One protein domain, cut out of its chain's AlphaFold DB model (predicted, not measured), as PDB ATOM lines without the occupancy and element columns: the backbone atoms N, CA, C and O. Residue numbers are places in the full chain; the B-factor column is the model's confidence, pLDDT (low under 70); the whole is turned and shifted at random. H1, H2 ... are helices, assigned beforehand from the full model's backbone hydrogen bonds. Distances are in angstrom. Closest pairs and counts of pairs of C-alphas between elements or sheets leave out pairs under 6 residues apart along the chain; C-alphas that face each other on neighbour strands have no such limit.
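AT A GLANCE: This is residues 6 to 103 of the 223 residues of an uncharacterized protein of Setaria italica (UniProt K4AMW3). A loose helical hairpin, H1 and H2, has a long helix, H4, packed by its first part on the beginning of H2, while residues 91 to 103 stick out as an arm. The short helix H3 packs on the first residues of H4, and a long loop, residues 63 to 78, joins the two. The 98 printed residues hold four named helices, H1 to H4 in order, and no named strand: all helix. The whole is loose, with a radius of gyration of the C-alphas of 15.9 A, and spans 62 by 27 by 20 A.

HOW THE PARTS SIT: H1, residues 6 to 21, touches H2, residues 30 to 45, with residues 15 to 19 alone; the closest C-alphas are those of Pro 15 and Ile 40, 6.2 A apart. This hairpin runs opposite ways at a shallow tilt of 21 degrees. H2 and H3, residues 53 to 62, are close but not clearly touching, the closest C-alphas being those of Ile 37 and Lys 56, 7.8 A apart. H4, residues 79 to 102, touches H2 with residues 83 to 90 alone, closest at the C-alphas of Val 30 and Ser 87, 5.9 A, opposite ways at a shallow tilt of 20 degrees. H3 touches H4 at the C-alphas of Asp 53 and Tyr 79, 5.3 A, the same way at 37 degrees, only just a steep tilt. H1 is apart from H3 and H4. Every O i to N i+4 pair is within hydrogen-bond range in H2, H3 and H4; in H1, 9 of 12 are.

IN THESE COORDINATES: H1 begins at C-alpha 6, (258.216, 163.370, 235.519), and is 23.3 A long. H2 is 22.6 A and H3 14.0 A. H4, 34.9 A, ends at C-alpha 102, (209.950, 132.090, 220.629).

THE WHOLE: The C-alphas of Leu 6 and His 103, the two farthest apart, are 61.7 A apart. The printed part has no cut, and the link from H3 to H4 is long. The pLDDT is under 70 at residues 6 to 13, 70 to 75 and 103.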
ATOM      1  N   LEU A   6     259.280 162.887 236.405       58.69
ATOM      2  CA  LEU A   6     258.216 163.370 235.519       58.69
ATOM      3  C   LEU A   6     257.689 162.314 234.533       58.69
ATOM      4  O   LEU A   6     256.515 162.369 234.170       58.69
ATOM      5  N   ALA A   7     258.527 161.368 234.096       60.47
ATOM      6  CA  ALA A   7     258.088 160.257 233.250       60.47
ATOM      7  C   ALA A   7     257.255 159.265 234.075       60.47
ATOM      8  O   ALA A   7     256.141 158.928 233.690       60.47
ATOM      9  N   LEU A   8     257.719 158.953 235.291       57.78
ATOM     10  CA  LEU A   8     257.015 158.092 236.246       57.78
ATOM     11  C   LEU A   8     255.610 158.621 236.594       57.78
ATOM     12  O   LEU A   8     254.668 157.851 236.759       57.78
ATOM     13  N   TRP A   9     255.445 159.944 236.697       55.69
ATOM     14  CA  TRP A   9     254.148 160.555 237.006       55.69
ATOM     15  C   TRP A   9     253.173 160.532 235.828       55.69
ATOM     16  O   TRP A   9     251.971 160.393 236.051       55.69
ATOM     17  N   LYS A  10     253.662 160.651 234.586       60.69
ATOM     18  CA  LYS A  10     252.829 160.468 233.387       60.69
ATOM     19  C   LYS A  10     252.408 159.006 233.238       60.69
ATOM     20  O   LYS A  10     251.216 158.751 233.081       60.69
ATOM     21  N   ASP A  11     253.347 158.081 233.436       62.78
ATOM     22  CA  ASP A  11     253.117 156.633 233.358       62.78
ATOM     23  C   ASP A  11     252.099 156.142 234.406       62.78
ATOM     24  O   ASP A  11     251.341 155.210 234.153       62.78
ATOM     25  N   LEU A  12     252.013 156.802 235.567       60.59
ATOM     26  CA  LEU A  12     251.022 156.500 236.607       60.59
ATOM     27  C   LEU A  12     249.659 157.177 236.388       60.59
ATOM     28  O   LEU A  12     248.653 156.688 236.905       60.59
ATOM     29  N   LYS A  13     249.575 158.307 235.679       69.31
ATOM     30  CA  LYS A  13     248.324 159.084 235.584       69.31
ATOM     31  C   LYS A  13     247.328 158.470 234.598       69.31
ATOM     32  O   LYS A  13     246.127 158.485 234.869       69.31
ATOM     33  N   GLU A  14     247.813 157.896 233.498       74.44
ATOM     34  CA  GLU A  14     246.958 157.288 232.467       74.44
ATOM     35  C   GLU A  14     246.245 156.004 232.936       74.44
ATOM     36  O   GLU A  14     245.018 155.947 232.819       74.44
ATOM     37  N   PRO A  15     246.917 155.012 233.557       79.50
ATOM     38  CA  PRO A  15     246.255 153.787 234.017       79.50
ATOM     39  C   PRO A  15     245.243 154.052 235.132       79.50
ATOM     40  O   PRO A  15     244.179 153.440 235.169       79.50
ATOM     41  N   ASN A  16     245.534 155.013 236.017       84.19
ATOM     42  CA  ASN A  16     244.602 155.437 237.063       84.19
ATOM     43  C   ASN A  16     243.350 156.099 236.478       84.19
ATOM     44  O   ASN A  16     242.239 155.858 236.948       84.19
ATOM     45  N   HIS A  17     243.508 156.917 235.436       87.31
ATOM     46  CA  HIS A  17     242.371 157.497 234.732       87.31
ATOM     47  C   HIS A  17     241.514 156.409 234.067       87.31
ATOM     48  O   HIS A  17     240.295 156.407 234.246       87.31
ATOM     49  N   GLU A  18     242.131 155.470 233.346       88.94
ATOM     50  CA  GLU A  18     241.429 154.341 232.722       88.94
ATOM     51  C   GLU A  18     240.698 153.480 233.759       88.94
ATOM     52  O   GLU A  18     239.514 153.190 233.589       88.94
ATOM     53  N   TRP A  19     241.359 153.147 234.871       91.50
ATOM     54  CA  TRP A  19     240.754 152.417 235.983       91.50
ATOM     55  C   TRP A  19     239.538 153.153 236.536       91.50
ATOM     56  O   TRP A  19     238.469 152.567 236.680       91.50
ATOM     57  N   ASN A  20     239.644 154.454 236.801       90.50
ATOM     58  CA  ASN A  20     238.554 155.232 237.387       90.50
ATOM     59  C   ASN A  20     237.300 155.269 236.503       90.50
ATOM     60  O   ASN A  20     236.194 155.138 237.033       90.50
ATOM     61  N   HIS A  21     237.466 155.347 235.183       89.62
ATOM     62  CA  HIS A  21     236.363 155.401 234.215       89.62
ATOM     63  C   HIS A  21     235.865 154.031 233.748       89.62
ATOM     64  O   HIS A  21     234.853 153.945 233.046       89.62
ATOM     65  N   LEU A  22     236.537 152.952 234.147       92.50
ATOM     66  CA  LEU A  22     236.115 151.601 233.832       92.50
ATOM     67  C   LEU A  22     234.782 151.285 234.524       92.50
ATOM     68  O   LEU A  22     234.677 151.340 235.750       92.50
ATOM     69  N   ARG A  23     233.767 150.931 233.730       91.88
ATOM     70  CA  ARG A  23     232.444 150.505 234.206       91.88
ATOM     71  C   ARG A  23     231.960 149.316 233.401       91.88
ATOM     72  O   ARG A  23     232.088 149.335 232.180       91.88
ATOM     73  N   LEU A  24     231.349 148.335 234.064       90.50
ATOM     74  CA  LEU A  24     230.789 147.159 233.390       90.50
ATOM     75  C   LEU A  24     229.758 147.553 232.316       90.50
ATOM     76  O   LEU A  24     229.762 147.005 231.221       90.50
ATOM     77  N   GLN A  25     228.951 148.580 232.594       88.19
ATOM     78  CA  GLN A  25     227.895 149.096 231.709       88.19
ATOM     79  C   GLN A  25     228.395 149.648 230.362       88.19
ATOM     80  O   GLN A  25     227.609 149.773 229.427       88.19
ATOM     81  N   HIS A  26     229.679 149.999 230.243       91.06
ATOM     82  CA  HIS A  26     230.246 150.488 228.980       91.06
ATOM     83  C   HIS A  26     230.550 149.355 227.986       91.06
ATOM     84  O   HIS A  26     230.934 149.622 226.847       91.06
ATOM     85  N   PHE A  27     230.391 148.094 228.398       92.25
ATOM     86  CA  PHE A  27     230.699 146.928 227.584       92.25
ATOM     87  C   PHE A  27     229.428 146.180 227.203       92.25
ATOM     88  O   PHE A  27     228.510 146.016 227.998       92.25
ATOM     89  N   LYS A  28     229.405 145.688 225.962       90.94
ATOM     90  CA  LYS A  28     228.292 144.889 225.440       90.94
ATOM     91  C   LYS A  28     228.289 143.455 225.970       90.94
ATOM     92  O   LYS A  28     227.219 142.874 226.083       90.94
ATOM     93  N   ILE A  29     229.476 142.905 226.231       93.44
ATOM     94  CA  ILE A  29     229.662 141.531 226.702       93.44
ATOM     95  C   ILE A  29     230.690 141.472 227.829       93.44
ATOM     96  O   ILE A  29     231.641 142.265 227.850       93.44
ATOM     97  N   VAL A  30     230.538 140.499 228.730       93.56
ATOM     98  CA  VAL A  30     231.386 140.348 229.928       93.56
ATOM     99  C   VAL A  30     232.850 140.077 229.555       93.56
ATOM    100  O   VAL A  30     233.766 140.592 230.196       93.56
ATOM    101  N   ALA A  31     233.097 139.354 228.459       94.50
ATOM    102  CA  ALA A  31     234.448 139.063 227.974       94.50
ATOM    103  C   ALA A  31     235.252 140.327 227.606       94.50
ATOM    104  O   ALA A  31     236.444 140.409 227.905       94.50
ATOM    105  N   ASN A  32     234.605 141.339 227.011       96.00
ATOM    106  CA  ASN A  32     235.273 142.589 226.633       96.00
ATOM    107  C   ASN A  32     235.653 143.413 227.866       96.00
ATOM    108  O   ASN A  32     236.744 143.982 227.918       96.00
ATOM    109  N   TYR A  33     234.770 143.442 228.866       94.94
ATOM    110  CA  TYR A  33     235.077 144.040 230.160       94.94
ATOM    111  C   TYR A  33     236.275 143.344 230.814       94.94
ATOM    112  O   TYR A  33     237.217 144.010 231.247       94.94
ATOM    113  N   ASN A  34     236.278 142.006 230.815       95.00
ATOM    114  CA  ASN A  34     237.365 141.227 231.391       95.00
ATOM    115  C   ASN A  34     238.712 141.548 230.734       95.00
ATOM    116  O   ASN A  34     239.718 141.761 231.408       95.00
ATOM    117  N   HIS A  35     238.721 141.633 229.404       95.19
ATOM    118  CA  HIS A  35     239.904 142.017 228.646       95.19
ATOM    119  C   HIS A  35     240.411 143.415 229.037       95.19
ATOM    120  O   HIS A  35     241.612 143.601 229.229       95.19
ATOM    121  N   ALA A  36     239.515 144.394 229.207       94.44
ATOM    122  CA  ALA A  36     239.886 145.744 229.630       94.44
ATOM    123  C   ALA A  36     240.488 145.775 231.046       94.44
ATOM    124  O   ALA A  36     241.532 146.399 231.240       94.44
ATOM    125  N   ILE A  37     239.895 145.051 232.007       93.69
ATOM    126  CA  ILE A  37     240.470 144.867 233.353       93.69
ATOM    127  C   ILE A  37     241.896 144.327 233.241       93.69
ATOM    128  O   ILE A  37     242.819 144.912 233.805       93.69
ATOM    129  N   HIS A  38     242.097 143.237 232.495       92.75
ATOM    130  CA  HIS A  38     243.411 142.611 232.362       92.75
ATOM    131  C   HIS A  38     244.427 143.519 231.663       92.75
ATOM    132  O   HIS A  38     245.586 143.562 232.078       92.75
ATOM    133  N   SER A  39     244.005 144.280 230.652       92.94
ATOM    134  CA  SER A  39     244.850 145.271 229.983       92.94
ATOM    135  C   SER A  39     245.333 146.349 230.959       92.94
ATOM    136  O   SER A  39     246.536 146.595 231.059       92.94
ATOM    137  N   ILE A  40     244.426 146.917 231.759       91.75
ATOM    138  CA  ILE A  40     244.757 147.931 232.768       91.75
ATOM    139  C   ILE A  40     245.640 147.337 233.874       91.75
ATOM    140  O   ILE A  40     246.658 147.927 234.229       91.75
ATOM    141  N   CYS A  41     245.324 146.137 234.372       90.44
ATOM    142  CA  CYS A  41     246.159 145.440 235.357       90.44
ATOM    143  C   CYS A  41     247.572 145.185 234.820       90.44
ATOM    144  O   CYS A  41     248.543 145.318 235.555       90.44
ATOM    145  N   SER A  42     247.704 144.883 233.525       89.38
ATOM    146  CA  SER A  42     249.011 144.703 232.886       89.38
ATOM    147  C   SER A  42     249.813 146.002 232.885       89.38
ATOM    148  O   SER A  42     250.995 145.968 233.200       89.38
ATOM    149  N   LYS A  43     249.175 147.156 232.630       87.06
ATOM    150  CA  LYS A  43     249.810 148.481 232.772       87.06
ATOM    151  C   LYS A  43     250.239 148.759 234.218       87.06
ATOM    152  O   LYS A  43     251.337 149.260 234.447       87.06
ATOM    153  N   PHE A  44     249.420 148.378 235.198       87.38
ATOM    154  CA  PHE A  44     249.748 148.528 236.617       87.38
ATOM    155  C   PHE A  44     250.908 147.645 237.090       87.38
ATOM    156  O   PHE A  44     251.681 148.088 237.941       87.38
ATOM    157  N   LYS A  45     251.087 146.446 236.515       85.00
ATOM    158  CA  LYS A  45     252.260 145.592 236.784       85.00
ATOM    159  C   LYS A  45     253.574 146.308 236.484       85.00
ATOM    160  O   LYS A  45     254.518 146.193 237.255       85.00
ATOM    161  N   PHE A  46     253.623 147.102 235.413       80.50
ATOM    162  CA  PHE A  46     254.807 147.904 235.076       80.50
ATOM    163  C   PHE A  46     255.076 149.045 236.067       80.50
ATOM    164  O   PHE A  46     256.192 149.555 236.114       80.50
ATOM    165  N   CYS A  47     254.069 149.441 236.847       80.50
ATOM    166  CA  CYS A  47     254.159 150.496 237.853       80.50
ATOM    167  C   CYS A  47     254.318 149.954 239.285       80.50
ATOM    168  O   CYS A  47     254.194 150.743 240.220       80.50
ATOM    169  N   GLU A  48     254.519 148.638 239.458       80.12
ATOM    170  CA  GLU A  48     254.590 147.937 240.759       80.12
ATOM    171  C   GLU A  48     253.373 148.181 241.678       80.12
ATOM    172  O   GLU A  48     253.445 148.040 242.896       80.12
ATOM    173  N   LYS A  49     252.225 148.543 241.098       78.38
ATOM    174  CA  LYS A  49     250.967 148.822 241.811       78.38
ATOM    175  C   LYS A  49     249.848 147.951 241.262       78.38
ATOM    176  O   LYS A  49     248.814 148.464 240.845       78.38
ATOM    177  N   GLU A  50     250.098 146.648 241.153       85.12
ATOM    178  CA  GLU A  50     249.112 145.717 240.608       85.12
ATOM    179  C   GLU A  50     247.869 145.657 241.512       85.12
ATOM    180  O   GLU A  50     248.009 145.350 242.696       85.12
ATOM    181  N   PRO A  51     246.661 145.905 240.967       86.00
ATOM    182  CA  PRO A  51     245.441 145.794 241.741       86.00
ATOM    183  C   PRO A  51     245.225 144.363 242.233       86.00
ATOM    184  O   PRO A  51     245.314 143.403 241.456       86.00
ATOM    185  N   THR A  52     244.885 144.219 243.509       92.19
ATOM    186  CA  THR A  52     244.561 142.921 244.115       92.19
ATOM    187  C   THR A  52     243.209 142.422 243.598       92.19
ATOM    188  O   THR A  52     242.369 143.201 243.150       92.19
ATOM    189  N   ASP A  53     242.954 141.115 243.661       91.25
ATOM    190  CA  ASP A  53     241.660 140.551 243.256       91.25
ATOM    191  C   ASP A  53     240.475 141.165 244.009       91.25
ATOM    192  O   ASP A  53     239.450 141.438 243.390       91.25
ATOM    193  N   VAL A  54     240.640 141.478 245.297       90.81
ATOM    194  CA  VAL A  54     239.636 142.204 246.094       90.81
ATOM    195  C   VAL A  54     239.325 143.567 245.473       90.81
ATOM    196  O   VAL A  54     238.162 143.891 245.262       90.81
ATOM    197  N   GLU A  55     240.345 144.330 245.082       91.69
ATOM    198  CA  GLU A  55     240.164 145.649 244.465       91.69
ATOM    199  C   GLU A  55     239.494 145.546 243.092       91.69
ATOM    200  O   GLU A  55     238.654 146.377 242.751       91.69
ATOM    201  N   LYS A  56     239.816 144.514 242.298       92.62
ATOM    202  CA  LYS A  56     239.119 144.240 241.029       92.62
ATOM    203  C   LYS A  56     237.646 143.932 241.272       92.62
ATOM    204  O   LYS A  56     236.799 144.489 240.581       92.62
ATOM    205  N   ILE A  57     237.341 143.090 242.261       91.69
ATOM    206  CA  ILE A  57     235.970 142.719 242.631       91.69
ATOM    207  C   ILE A  57     235.192 143.949 243.092       91.69
ATOM    208  O   ILE A  57     234.142 144.257 242.527       91.69
ATOM    209  N   GLU A  58     235.719 144.692 244.063       90.62
ATOM    210  CA  GLU A  58     235.102 145.920 244.563       90.62
ATOM    211  C   GLU A  58     234.899 146.930 243.440       90.62
ATOM    212  O   GLU A  58     233.828 147.538 243.336       90.62
ATOM    213  N   LYS A  59     235.884 147.069 242.545       91.94
ATOM    214  CA  LYS A  59     235.781 147.946 241.383       91.94
ATOM    215  C   LYS A  59     234.642 147.529 240.462       91.94
ATOM    216  O   LYS A  59     233.847 148.384 240.072       91.94
ATOM    217  N   THR A  60     234.536 146.248 240.111       91.06
ATOM    218  CA  THR A  60     233.448 145.741 239.266       91.06
ATOM    219  C   THR A  60     232.091 145.964 239.932       91.06
ATOM    220  O   THR A  60     231.215 146.591 239.329       91.06
ATOM    221  N   LEU A  61     231.931 145.538 241.189       89.19
ATOM    222  CA  LEU A  61     230.673 145.637 241.935       89.19
ATOM    223  C   LEU A  61     230.236 147.092 242.149       89.19
ATOM    224  O   LEU A  61     229.051 147.408 242.023       89.19
ATOM    225  N   SER A  62     231.183 148.006 242.371       88.44
ATOM    226  CA  SER A  62     230.914 149.447 242.497       88.44
ATOM    227  C   SER A  62     230.296 150.053 241.236       88.44
ATOM    228  O   SER A  62     229.581 151.048 241.321       88.44
ATOM    229  N   THR A  63     230.536 149.455 240.067       88.00
ATOM    230  CA  THR A  63     229.997 149.936 238.785       88.00
ATOM    231  C   THR A  63     228.641 149.325 238.431       88.00
ATOM    232  O   THR A  63     228.008 149.761 237.468       88.00
ATOM    233  N   MET A  64     228.184 148.335 239.203       85.88
ATOM    234  CA  MET A  64     226.887 147.685 239.030       85.88
ATOM    235  C   MET A  64     225.800 148.386 239.845       85.88
ATOM    236  O   MET A  64     226.036 148.840 240.971       85.88
ATOM    237  N   LEU A  65     224.586 148.427 239.287       81.44
ATOM    238  CA  LEU A  65     223.405 148.882 240.015       81.44
ATOM    239  C   LEU A  65     223.126 147.917 241.174       81.44
ATOM    240  O   LEU A  65     223.223 146.711 240.963       81.44
ATOM    241  N   PRO A  66     222.706 148.402 242.357       78.88
ATOM    242  CA  PRO A  66     222.410 147.538 243.503       78.88
ATOM    243  C   PRO A  66     221.430 146.402 243.183       78.88
ATOM    244  O   PRO A  66     221.586 145.294 243.666       78.88
ATOM    245  N   LYS A  67     220.455 146.651 242.300       74.25
ATOM    246  CA  LYS A  67     219.472 145.641 241.873       74.25
ATOM    247  C   LYS A  67     220.079 144.494 241.061       74.25
ATOM    248  O   LYS A  67     219.537 143.396 241.076       74.25
ATOM    249  N   ASP A  68     221.193 144.753 240.383       75.12
ATOM    250  CA  ASP A  68     221.897 143.774 239.555       75.12
ATOM    251  C   ASP A  68     223.028 143.087 240.335       75.12
ATOM    252  O   ASP A  68     223.701 142.195 239.815       75.12
ATOM    253  N   ARG A  69     223.245 143.475 241.600       75.19
ATOM    254  CA  ARG A  69     224.167 142.802 242.517       75.19
ATOM    255  C   ARG A  69     223.492 141.568 243.104       75.19
ATOM    256  O   ARG A  69     223.237 141.461 244.295       75.19
ATOM    257  N   ILE A  70     223.277 140.568 242.257       69.00
ATOM    258  CA  ILE A  70     222.835 139.223 242.677       69.00
ATOM    259  C   ILE A  70     223.897 138.542 243.578       69.00
ATOM    260  O   ILE A  70     223.681 137.473 244.138       69.00
ATOM    261  N   PHE A  71     225.061 139.179 243.708       67.44
ATOM    262  CA  PHE A  71     226.210 138.772 244.502       67.44
ATOM    263  C   PHE A  71     226.168 139.252 245.952       67.44
ATOM    264  O   PHE A  71     227.053 138.871 246.716       67.44
ATOM    265  N   ASP A  72     225.192 140.081 246.334       60.38
ATOM    266  CA  ASP A  72     225.062 140.581 247.702       60.38
ATOM    267  C   ASP A  72     224.784 139.393 248.649       60.38
ATOM    268  O   ASP A  72     223.660 138.913 248.772       60.38
ATOM    269  N   GLY A  73     225.846 138.866 249.267       57.78
ATOM    270  CA  GLY A  73     225.821 137.681 250.136       57.78
ATOM    271  C   GLY A  73     226.692 136.507 249.672       57.78
ATOM    272  O   GLY A  73     226.909 135.576 250.446       57.78
ATOM    273  N   VAL A  74     227.240 136.545 248.452       68.38
ATOM    274  CA  VAL A  74     228.202 135.547 247.959       68.38
ATOM    275  C   VAL A  74     229.613 136.073 248.206       68.38
ATOM    276  O   VAL A  74     230.001 137.109 247.669       68.38
ATOM    277  N   ASN A  75     230.394 135.369 249.026       69.94
ATOM    278  CA  ASN A  75     231.752 135.788 249.365       69.94
ATOM    279  C   ASN A  75     232.709 135.464 248.204       69.94
ATOM    280  O   ASN A  75     233.308 134.390 248.150       69.94
ATOM    281  N   LEU A  76     232.791 136.368 247.229       81.12
ATOM    282  CA  LEU A  76     233.692 136.245 246.087       81.12
ATOM    283  C   LEU A  76     235.112 136.582 246.544       81.12
ATOM    284  O   LEU A  76     235.431 137.739 246.795       81.12
ATOM    285  N   GLN A  77     235.960 135.561 246.665       85.56
ATOM    286  CA  GLN A  77     237.353 135.736 247.092       85.56
ATOM    287  C   GLN A  77     238.307 135.955 245.915       85.56
ATOM    288  O   GLN A  77     239.393 136.500 246.097       85.56
ATOM    289  N   GLN A  78     237.916 135.523 244.715       92.00
ATOM    290  CA  GLN A  78     238.735 135.622 243.509       92.00
ATOM    291  C   GLN A  78     237.977 136.317 242.385       92.00
ATOM    292  O   GLN A  78     236.790 136.062 242.154       92.00
ATOM    293  N   TYR A  79     238.684 137.151 241.626       92.69
ATOM    294  CA  TYR A  79     238.092 137.861 240.490       92.69
ATOM    295  C   TYR A  79     237.631 136.889 239.382       92.69
ATOM    296  O   TYR A  79     236.636 137.130 238.697       92.69
ATOM    297  N   SER A  80     238.297 135.737 239.264       92.62
ATOM    298  CA  SER A  80     237.911 134.634 238.372       92.62
ATOM    299  C   SER A  80     236.497 134.099 238.650       92.62
ATOM    300  O   SER A  80     235.750 133.798 237.718       92.62
ATOM    301  N   GLN A  81     236.098 134.014 239.923       92.38
ATOM    302  CA  GLN A  81     234.761 133.569 240.317       92.38
ATOM    303  C   GLN A  81     233.715 134.600 239.895       92.38
ATOM    304  O   GLN A  81     232.716 134.242 239.271       92.38
ATOM    305  N   LEU A  82     233.989 135.885 240.152       91.75
ATOM    306  CA  LEU A  82     233.111 136.981 239.750       91.75
ATOM    307  C   LEU A  82     232.866 136.972 238.236       91.75
ATOM    308  O   LEU A  82     231.716 136.994 237.796       91.75
ATOM    309  N   ILE A  83     233.931 136.914 237.432       93.50
ATOM    310  CA  ILE A  83     233.788 136.987 235.975       93.50
ATOM    311  C   ILE A  83     233.069 135.763 235.404       93.50
ATOM    312  O   ILE A  83     232.272 135.893 234.471       93.50
ATOM    313  N   HIS A  84     233.291 134.584 235.988       92.38
ATOM    314  CA  HIS A  84     232.583 133.370 235.607       92.38
ATOM    315  C   HIS A  84     231.081 133.501 235.867       92.38
ATOM    316  O   HIS A  84     230.278 133.268 234.964       92.38
ATOM    317  N   THR A  85     230.686 133.939 237.063       90.44
ATOM    318  CA  THR A  85     229.269 134.090 237.393       90.44
ATOM    319  C   THR A  85     228.603 135.197 236.574       90.44
ATOM    320  O   THR A  85     227.502 134.988 236.069       90.44
ATOM    321  N   LEU A  86     229.273 136.333 236.338       91.12
ATOM    322  CA  LEU A  86     228.777 137.365 235.415       91.12
ATOM    323  C   LEU A  86     228.531 136.796 234.009       91.12
ATOM    324  O   LEU A  86     227.490 137.056 233.406       91.12
ATOM    325  N   SER A  87     229.443 135.959 233.515       92.81
ATOM    326  CA  SER A  87     229.298 135.295 232.213       92.81
ATOM    327  C   SER A  87     228.134 134.290 232.191       92.81
ATOM    328  O   SER A  87     227.464 134.128 231.171       92.81
ATOM    329  N   GLN A  88     227.868 133.598 233.303       91.19
ATOM    330  CA  GLN A  88     226.709 132.707 233.426       91.19
ATOM    331  C   GLN A  88     225.390 133.486 233.404       91.19
ATOM    332  O   GLN A  88     224.458 133.083 232.708       91.19
ATOM    333  N   ILE A  89     225.329 134.613 234.121       89.69
ATOM    334  CA  ILE A  89     224.165 135.506 234.129       89.69
ATOM    335  C   ILE A  89     223.899 136.033 232.716       89.69
ATOM    336  O   ILE A  89     222.759 135.986 232.263       89.69
ATOM    337  N   GLU A  90     224.935 136.454 231.985       91.94
ATOM    338  CA  GLU A  90     224.820 136.898 230.589       91.94
ATOM    339  C   GLU A  90     224.176 135.825 229.693       91.94
ATOM    340  O   GLU A  90     223.187 136.096 229.010       91.94
ATOM    341  N   LYS A  91     224.666 134.579 229.752       92.88
ATOM    342  CA  LYS A  91     224.088 133.454 228.993       92.88
ATOM    343  C   LYS A  91     222.643 133.162 229.389       92.88
ATOM    344  O   LYS A  91     221.807 132.886 228.530       92.88
ATOM    345  N   HIS A  92     222.342 133.209 230.685       91.31
ATOM    346  CA  HIS A  92     220.989 132.996 231.183       91.31
ATOM    347  C   HIS A  92     220.027 134.082 230.677       91.31
ATOM    348  O   HIS A  92     218.936 133.764 230.204       91.31
ATOM    349  N   LEU A  93     220.444 135.351 230.690       90.25
ATOM    350  CA  LEU A  93     219.669 136.463 230.135       90.25
ATOM    351  C   LEU A  93     219.450 136.312 228.624       90.25
ATOM    352  O   LEU A  93     218.342 136.542 228.140       90.25
ATOM    353  N   GLU A  94     220.463 135.872 227.876       91.12
ATOM    354  CA  GLU A  94     220.327 135.604 226.441       91.12
ATOM    355  C   GLU A  94     219.290 134.502 226.155       91.12
ATOM    356  O   GLU A  94     218.466 134.633 225.244       91.12
ATOM    357  N   LEU A  95     219.291 133.428 226.951       90.75
ATOM    358  CA  LEU A  95     218.295 132.357 226.862       90.75
ATOM    359  C   LEU A  95     216.887 132.849 227.208       90.75
ATOM    360  O   LEU A  95     215.941 132.519 226.495       90.75
ATOM    361  N   LEU A  96     216.742 133.663 228.258       88.56
ATOM    362  CA  LEU A  96     215.459 134.269 228.617       88.56
ATOM    363  C   LEU A  96     214.901 135.113 227.469       88.56
ATOM    364  O   LEU A  96     213.739 134.949 227.100       88.56
ATOM    365  N   LEU A  97     215.734 135.960 226.860       89.12
ATOM    366  CA  LEU A  97     215.341 136.754 225.697       89.12
ATOM    367  C   LEU A  97     214.894 135.853 224.541       89.12
ATOM    368  O   LEU A  97     213.822 136.062 223.978       89.12
ATOM    369  N   LYS A  98     215.659 134.802 224.222       87.38
ATOM    370  CA  LYS A  98     215.295 133.830 223.179       87.38
ATOM    371  C   LYS A  98     213.958 133.142 223.458       87.38
ATOM    372  O   LYS A  98     213.153 133.037 222.537       87.38
ATOM    373  N   ASN A  99     213.694 132.728 224.697       86.12
ATOM    374  CA  ASN A  99     212.418 132.120 225.078       86.12
ATOM    375  C   ASN A  99     211.248 133.090 224.858       86.12
ATOM    376  O   ASN A  99     210.253 132.708 224.250       86.12
ATOM    377  N   VAL A 100     211.392 134.361 225.256       85.19
ATOM    378  CA  VAL A 100     210.371 135.400 225.023       85.19
ATOM    379  C   VAL A 100     210.067 135.552 223.530       85.19
ATOM    380  O   VAL A 100     208.902 135.536 223.141       85.19
ATOM    381  N   TYR A 101     211.096 135.638 222.682       79.81
ATOM    382  CA  TYR A 101     210.919 135.786 221.233       79.81
ATOM    383  C   TYR A 101     210.413 134.515 220.527       79.81
ATOM    384  O   TYR A 101     209.932 134.602 219.398       79.81
ATOM    385  N   GLN A 102     210.502 133.342 221.159       74.69
ATOM    386  CA  GLN A 102     209.950 132.090 220.629       74.69
ATOM    387  C   GLN A 102     208.446 131.934 220.883       74.69
ATOM    388  O   GLN A 102     207.810 131.099 220.237       74.69
ATOM    389  N   HIS A 103     207.853 132.734 221.774       65.38
ATOM    390  CA  HIS A 103     206.409 132.748 221.962       65.38
ATOM    391  C   HIS A 103     205.742 133.630 220.892       65.38
ATOM    392  O   HIS A 103     205.996 134.836 220.844       65.38
TER     393      HIS A 103